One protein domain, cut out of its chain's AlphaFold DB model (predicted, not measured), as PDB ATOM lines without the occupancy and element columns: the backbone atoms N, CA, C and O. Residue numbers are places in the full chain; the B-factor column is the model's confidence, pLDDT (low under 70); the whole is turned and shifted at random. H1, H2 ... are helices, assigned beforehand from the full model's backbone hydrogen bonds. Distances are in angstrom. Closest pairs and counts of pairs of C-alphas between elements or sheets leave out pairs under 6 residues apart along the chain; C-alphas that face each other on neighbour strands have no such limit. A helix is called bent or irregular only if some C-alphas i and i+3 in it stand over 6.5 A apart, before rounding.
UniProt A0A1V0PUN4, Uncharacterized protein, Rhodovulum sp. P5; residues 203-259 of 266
ATOM      1  N   LYS A 203     197.375 210.617 249.699       87.62
ATOM      2  CA  LYS A 203     197.948 211.188 248.468       87.62
ATOM      3  C   LYS A 203     199.265 210.511 248.082       87.62
ATOM      4  O   LYS A 203     199.445 210.157 246.920       87.62
ATOM      5  N   ALA A 204     200.164 210.299 249.044       89.12
ATOM      6  CA  ALA A 204     201.429 209.606 248.806       89.12
ATOM      7  C   ALA A 204     201.206 208.157 248.344       89.12
ATOM      8  O   ALA A 204     201.817 207.716 247.375       89.12
ATOM      9  N   LYS A 205     200.267 207.442 248.977       88.69
ATOM     10  CA  LYS A 205     199.914 206.066 248.603       88.69
ATOM     11  C   LYS A 205     199.323 205.973 247.194       88.69
ATOM     12  O   LYS A 205     199.682 205.069 246.446       88.69
ATOM     13  N   ALA A 206     198.436 206.897 246.824       87.81
ATOM     14  CA  ALA A 206     197.865 206.948 245.478       87.81
ATOM     15  C   ALA A 206     198.941 207.224 244.415       87.81
ATOM     16  O   ALA A 206     198.974 206.535 243.398       87.81
ATOM     17  N   LYS A 207     199.854 208.168 244.685       90.19
ATOM     18  CA  LYS A 207     200.993 208.473 243.810       90.19
ATOM     19  C   LYS A 207     201.892 207.248 243.604       90.19
ATOM     20  O   LYS A 207     202.124 206.868 242.464       90.19
ATOM     21  N   ALA A 208     202.299 206.582 244.685       88.00
ATOM     22  CA  ALA A 208     203.131 205.382 244.606       88.00
ATOM     23  C   ALA A 208     202.455 204.251 243.809       88.00
ATOM     24  O   ALA A 208     203.102 203.578 243.012       88.00
ATOM     25  N   LYS A 209     201.138 204.058 243.977       88.75
ATOM     26  CA  LYS A 209     200.383 203.057 243.207       88.75
ATOM     27  C   LYS A 209     200.330 203.396 241.712       88.75
ATOM     28  O   LYS A 209     200.437 202.492 240.890       88.75
ATOM     29  N   ALA A 210     200.156 204.671 241.361       84.88
ATOM     30  CA  ALA A 210     200.156 205.116 239.968       84.88
ATOM     31  C   ALA A 210     201.532 204.920 239.311       84.88
ATOM     32  O   ALA A 210     201.604 204.389 238.209       84.88
ATOM     33  N   GLU A 211     202.612 205.265 240.016       89.44
ATOM     34  CA  GLU A 211     203.991 205.051 239.553       89.44
ATOM     35  C   GLU A 211     204.294 203.561 239.336       89.44
ATOM     36  O   GLU A 211     204.831 203.187 238.297       89.44
ATOM     37  N   GLN A 212     203.879 202.693 240.265       83.19
ATOM     38  CA  GLN A 212     204.010 201.240 240.109       83.19
ATOM     39  C   GLN A 212     203.224 200.701 238.910       83.19
ATOM     40  O   GLN A 212     203.724 199.846 238.185       83.19
ATOM     41  N   HIS A 213     201.998 201.184 238.699       80.38
ATOM     42  CA  HIS A 213     201.179 200.760 237.567       80.38
ATOM     43  C   HIS A 213     201.789 201.193 236.228       80.38
ATOM     44  O   HIS A 213     201.796 200.412 235.280       80.38
ATOM     45  N   GLU A 214     202.325 202.411 236.152       85.56
ATOM     46  CA  GLU A 214     202.999 202.903 234.950       85.56
ATOM     47  C   GLU A 214     204.280 202.107 234.659       85.56
ATOM     48  O   GLU A 214     204.477 201.666 233.529       85.56
ATOM     49  N   ALA A 215     205.094 201.825 235.682       85.62
ATOM     50  CA  ALA A 215     206.281 200.978 235.544       85.62
ATOM     51  C   ALA A 215     205.924 199.555 235.076       85.62
ATOM     52  O   ALA A 215     206.541 199.031 234.152       85.62
ATOM     53  N   TYR A 216     204.879 198.951 235.653       82.62
ATOM     54  CA  TYR A 216     204.382 197.640 235.226       82.62
ATOM     55  C   TYR A 216     203.900 197.647 233.769       82.62
ATOM     56  O   TYR A 216     204.145 196.699 233.021       82.62
ATOM     57  N   LYS A 217     203.215 198.716 233.350       84.38
ATOM     58  CA  LYS A 217     202.751 198.878 231.970       84.38
ATOM     59  C   LYS A 217     203.930 198.962 231.002       84.38
ATOM     60  O   LYS A 217     203.915 198.257 229.999       84.38
ATOM     61  N   GLN A 218     204.952 199.757 231.320       85.69
ATOM     62  CA  GLN A 218     206.177 199.856 230.518       85.69
ATOM     63  C   GLN A 218     206.880 198.499 230.400       85.69
ATOM     64  O   GLN A 218     207.127 198.039 229.290       85.69
ATOM     65  N   GLU A 219     207.090 197.800 231.519       86.62
ATOM     66  CA  GLU A 219     207.707 196.468 231.526       86.62
ATOM     67  C   GLU A 219     206.887 195.448 230.714       86.62
ATOM     68  O   GLU A 219     207.437 194.593 230.019       86.62
ATOM     69  N   THR A 220     205.557 195.529 230.776       84.56
ATOM     70  CA  THR A 220     204.667 194.645 230.013       84.56
ATOM     71  C   THR A 220     204.768 194.905 228.512       84.56
ATOM     72  O   THR A 220     204.829 193.951 227.737       84.56
ATOM     73  N   GLU A 221     204.804 196.169 228.090       88.12
ATOM     74  CA  GLU A 221     204.976 196.525 226.678       88.12
ATOM     75  C   GLU A 221     206.367 196.123 226.165       88.12
ATOM     76  O   GLU A 221     206.469 195.538 225.088       88.12
ATOM     77  N   GLU A 222     207.424 196.292 226.966       89.81
ATOM     78  CA  GLU A 222     208.764 195.783 226.637       89.81
ATOM     79  C   GLU A 222     208.788 194.253 226.503       89.81
ATOM     80  O   GLU A 222     209.374 193.713 225.561       89.81
ATOM     81  N   ARG A 223     208.123 193.524 227.411       88.56
ATOM     82  CA  ARG A 223     208.006 192.057 227.334       88.56
ATOM     83  C   ARG A 223     207.252 191.611 226.086       88.56
ATOM     84  O   ARG A 223     207.668 190.641 225.456       88.56
ATOM     85  N   LYS A 224     206.172 192.305 225.715       87.69
ATOM     86  CA  LYS A 224     205.438 192.036 224.469       87.69
ATOM     87  C   LYS A 224     206.301 192.299 223.240       87.69
ATOM     88  O   LYS A 224     206.301 191.469 222.338       87.69
ATOM     89  N   ALA A 225     207.050 193.403 223.219       91.50
ATOM     90  CA  ALA A 225     207.964 193.717 222.125       91.50
ATOM     91  C   ALA A 225     209.023 192.615 221.953       91.50
ATOM     92  O   ALA A 225     209.164 192.067 220.863       91.50
ATOM     93  N   ARG A 226     209.665 192.181 223.047       91.88
ATOM     94  CA  ARG A 226     210.625 191.062 223.022       91.88
ATOM     95  C   ARG A 226     209.995 189.740 222.587       91.88
ATOM     96  O   ARG A 226     210.622 188.972 221.866       91.88
ATOM     97  N   ALA A 227     208.767 189.457 223.018       87.94
ATOM     98  CA  ALA A 227     208.049 188.265 222.577       87.94
ATOM     99  C   ALA A 227     207.760 188.310 221.068       87.94
ATOM    100  O   ALA A 227     207.934 187.304 220.385       87.94
ATOM    101  N   ALA A 228     207.376 189.473 220.535       90.69
ATOM    102  CA  ALA A 228     207.159 189.659 219.103       90.69
ATOM    103  C   ALA A 228     208.456 189.482 218.295       90.69
ATOM    104  O   ALA A 228     208.439 188.805 217.268       90.69
ATOM    105  N   GLU A 229     209.580 190.018 218.778       92.62
ATOM    106  CA  GLU A 229     210.904 189.809 218.177       92.62
ATOM    107  C   GLU A 229     211.310 188.329 218.180       92.62
ATOM    108  O   GLU A 229     211.756 187.811 217.159       92.62
ATOM    109  N   ALA A 230     211.099 187.620 219.294       89.56
ATOM    110  CA  ALA A 230     211.389 186.191 219.388       89.56
ATOM    111  C   ALA A 230     210.537 185.364 218.411       89.56
ATOM    112  O   ALA A 230     211.054 184.473 217.740       89.56
ATOM    113  N   VAL A 231     209.244 185.678 218.281       90.50
ATOM    114  CA  VAL A 231     208.360 185.022 217.304       90.50
ATOM    115  C   VAL A 231     208.807 185.316 215.870       90.50
ATOM    116  O   VAL A 231     208.790 184.410 215.039       90.50
ATOM    117  N   ALA A 232     209.237 186.546 215.572       91.81
ATOM    118  CA  ALA A 232     209.781 186.893 214.261       91.81
ATOM    119  C   ALA A 232     211.054 186.089 213.950       91.81
ATOM    120  O   ALA A 232     211.133 185.480 212.887       91.81
ATOM    121  N   PHE A 233     211.987 185.997 214.903       94.50
ATOM    122  CA  PHE A 233     213.191 185.174 214.769       94.50
ATOM    123  C   PHE A 233     212.855 183.704 214.486       94.50
ATOM    124  O   PHE A 233     213.406 183.120 213.557       94.50
ATOM    125  N   LEU A 234     211.927 183.115 215.249       92.06
ATOM    126  CA  LEU A 234     211.505 181.727 215.045       92.06
ATOM    127  C   LEU A 234     210.879 181.515 213.665       92.06
ATOM    128  O   LEU A 234     211.184 180.525 213.010       92.06
ATOM    129  N   ARG A 235     210.048 182.452 213.197       91.25
ATOM    130  CA  ARG A 235     209.443 182.390 211.860       91.25
ATOM    131  C   ARG A 235     210.485 182.452 210.740       91.25
ATOM    132  O   ARG A 235     210.269 181.856 209.693       91.25
ATOM    133  N   ASP A 236     211.587 183.163 210.954       94.81
ATOM    134  CA  ASP A 236     212.656 183.290 209.959       94.81
ATOM    135  C   ASP A 236     213.574 182.047 209.917       94.81
ATOM    136  O   ASP A 236     214.271 181.841 208.924       94.81
ATOM    137  N   HIS A 237     213.564 181.207 210.963       94.38
ATOM    138  CA  HIS A 237     214.472 180.055 211.113       94.38
ATOM    139  C   HIS A 237     213.778 178.683 211.144       94.38
ATOM    140  O   HIS A 237     214.461 177.664 211.051       94.38
ATOM    141  N   LEU A 238     212.449 178.632 211.271       93.25
ATOM    142  CA  LEU A 238     211.655 177.401 211.276       93.25
ATOM    143  C   LEU A 238     210.645 177.405 210.128       93.25
ATOM    144  O   LEU A 238     210.109 178.449 209.753       93.25
ATOM    145  N   SER A 239     210.346 176.219 209.591       94.00
ATOM    146  CA  SER A 239     209.246 176.070 208.641       94.00
ATOM    147  C   SER A 239     207.893 176.313 209.326       94.00
ATOM    148  O   SER A 239     207.779 176.302 210.554       94.00
ATOM    149  N   HIS A 240     206.838 176.533 208.537       90.81
ATOM    150  CA  HIS A 240     205.498 176.752 209.087       90.81
ATOM    151  C   HIS A 240     205.001 175.556 209.919       90.81
ATOM    152  O   HIS A 240     204.369 175.758 210.958       90.81
ATOM    153  N   ASP A 241     205.318 174.334 209.485       93.12
ATOM    154  CA  ASP A 241     204.913 173.106 210.169       93.12
ATOM    155  C   ASP A 241     205.719 172.896 211.461       93.12
ATOM    156  O   ASP A 241     205.118 172.668 212.513       93.12
ATOM    157  N   ASP A 242     207.042 173.108 211.427       92.00
ATOM    158  CA  ASP A 242     207.901 173.018 212.620       92.00
ATOM    159  C   ASP A 242     207.521 174.069 213.672       92.00
ATOM    160  O   ASP A 242     207.502 173.793 214.871       92.00
ATOM    161  N   LEU A 243     207.178 175.288 213.241       91.25
ATOM    162  CA  LEU A 243     206.735 176.355 214.138       91.25
ATOM    163  C   LEU A 243     205.393 176.014 214.801       91.25
ATOM    164  O   LEU A 243     205.177 176.328 215.975       91.25
ATOM    165  N   ARG A 244     204.485 175.368 214.061       91.12
ATOM    166  CA  ARG A 244     203.188 174.921 214.580       91.12
ATOM    167  C   ARG A 244     203.351 173.788 215.590       91.12
ATOM    168  O   ARG A 244     202.691 173.815 216.631       91.12
ATOM    169  N   GLU A 245     204.225 172.827 215.310       92.00
ATOM    170  CA  GLU A 245     204.563 171.751 216.243       92.00
ATOM    171  C   GLU A 245     205.252 172.302 217.498       92.00
ATOM    172  O   GLU A 245     204.838 171.994 218.618       92.00
ATOM    173  N   PHE A 246     206.220 173.209 217.333       90.31
ATOM    174  CA  PHE A 246     206.873 173.909 218.440       90.31
ATOM    175  C   PHE A 246     205.862 174.639 219.332       90.31
ATOM    176  O   PHE A 246     205.921 174.509 220.553       90.31
ATOM    177  N   ALA A 247     204.908 175.372 218.750       89.00
ATOM    178  CA  ALA A 247     203.873 176.068 219.512       89.00
ATOM    179  C   ALA A 247     202.984 175.101 220.314       89.00
ATOM    180  O   ALA A 247     202.656 175.388 221.466       89.00
ATOM    181  N   ALA A 248     202.634 173.944 219.741       89.12
ATOM    182  CA  ALA A 248     201.857 172.917 220.433       89.12
ATOM    183  C   ALA A 248     202.636 172.287 221.603       89.12
ATOM    184  O   ALA A 248     202.080 172.105 222.687       89.12
ATOM    185  N   LEU A 249     203.928 172.000 221.414       89.75
ATOM    186  CA  LEU A 249     204.804 171.481 222.472       89.75
ATOM    187  C   LEU A 249     205.055 172.519 223.576       89.75
ATOM    188  O   LEU A 249     205.076 172.166 224.757       89.75
ATOM    189  N   TYR A 250     205.205 173.793 223.204       87.81
ATOM    190  CA  TYR A 250     205.354 174.907 224.140       87.81
ATOM    191  C   TYR A 250     204.118 175.055 225.037       87.81
ATOM    192  O   TYR A 250     204.254 175.161 226.258       87.81
ATOM    193  N   ASP A 251     202.916 175.009 224.453       85.81
ATOM    194  CA  ASP A 251     201.653 175.106 225.198       85.81
ATOM    195  C   ASP A 251     201.441 173.889 226.115       85.81
ATOM    196  O   ASP A 251     201.147 174.038 227.302       85.81
ATOM    197  N   ALA A 252     201.703 172.677 225.610       87.81
ATOM    198  CA  ALA A 252     201.589 171.444 226.390       87.81
ATOM    199  C   ALA A 252     202.597 171.363 227.554       87.81
ATOM    200  O   ALA A 252     202.278 170.828 228.618       87.81
ATOM    201  N   GLY A 253     203.817 171.876 227.366       85.19
ATOM    202  CA  GLY A 253     204.882 171.831 228.372       85.19
ATOM    203  C   GLY A 253     204.862 172.990 229.379       85.19
ATOM    204  O   GLY A 253     205.459 172.879 230.458       85.19
ATOM    205  N   GLY A 254     204.179 174.095 229.061       81.81
ATOM    206  CA  GLY A 254     203.928 175.220 229.962       81.81
ATOM    207  C   GLY A 254     205.182 175.747 230.675       81.81
ATOM    208  O   GLY A 254     206.219 176.020 230.071       81.81
ATOM    209  N   PHE A 255     205.108 175.901 232.002       77.50
ATOM    210  CA  PHE A 255     206.239 176.393 232.802       77.50
ATOM    211  C   PHE A 255     207.474 175.474 232.733       77.50
ATOM    212  O   PHE A 255     208.604 175.967 232.732       77.50
ATOM    213  N   MET A 256     207.271 174.155 232.654       84.44
ATOM    214  CA  MET A 256     208.367 173.180 232.648       84.44
ATOM    215  C   MET A 256     209.166 173.230 231.346       84.44
ATOM    216  O   MET A 256     210.387 173.112 231.395       84.44
ATOM    217  N   PHE A 257     208.514 173.507 230.213       87.94
ATOM    218  CA  PHE A 257     209.186 173.683 228.923       87.94
ATOM    219  C   PHE A 257     210.257 174.778 228.982       87.94
ATOM    220  O   PHE A 257     211.412 174.543 228.641       87.94
ATOM    221  N   ASN A 258     209.895 175.960 229.489       81.56
ATOM    222  CA  ASN A 258     210.812 177.099 229.595       81.56
ATOM    223  C   ASN A 258     212.017 176.814 230.495       81.56
ATOM    224  O   ASN A 258     213.115 177.309 230.236       81.56
ATOM    225  N   LYS A 259     211.812 176.047 231.570       84.12
ATOM    226  CA  LYS A 259     212.888 175.648 232.477       84.12
ATOM    227  C   LYS A 259     213.853 174.682 231.785       84.12
ATOM    228  O   LYS A 259     215.043 174.974 231.729       84.12
TER     229      LYS A 259
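Overview. This is residues 203 to 259 of the 266 residues of an uncharacterized protein of Rhodovulum sp. P5 (UniProt A0A1V0PUN4). One long straight helix, H1, makes the length of the model, and a shorter helix, H2, folds back from its far end as the second arm of a lopsided V, with its last turn kinked aside. The two arms come near each other only close to the turn, and most of H1 sticks out free. The printed part has 57 residues with two named helices, H1 then H2, and no named strand: all helix. It is extended, with a radius of gyration of the C-alphas of 17.3 A and spans of 54 by 24 by 14 A.

Along the chain. H1, residues 203 to 237, measures 51.4 A from C-alpha 203 at (197.948, 211.188, 248.468) to C-alpha 237 at (214.472, 180.055, 211.113). H2, residues 240 to 259, measures 24.6 A and ends with C-alpha 259 at (212.888, 175.648, 232.477). H2 is irregular: C-alphas 252 and 255 are 9.3 A apart, and it has a kink of 104 degrees near residue 253.

Arrangement. H1 and H2 are close but not clearly touching; their closest C-alphas, those of Arg 235 and Leu 243, are 7.0 A apart. They run opposite ways at a steep tilt of 42 degrees. In H1 every O i to N i+4 pair is within hydrogen-bond range; in H2 13 of 16 are.

Size, cuts and confidence. The C-alphas farthest apart, those of Lys 203 and Asp 241, are 54.5 A apart. Residues 203 to 230 of H1 and 251 to 256 of H2 stand free. The link from H1 to H2 is tight, and the printed part has no cut. The mean pLDDT of the printed part is 88.4, and no printed residue is under 70.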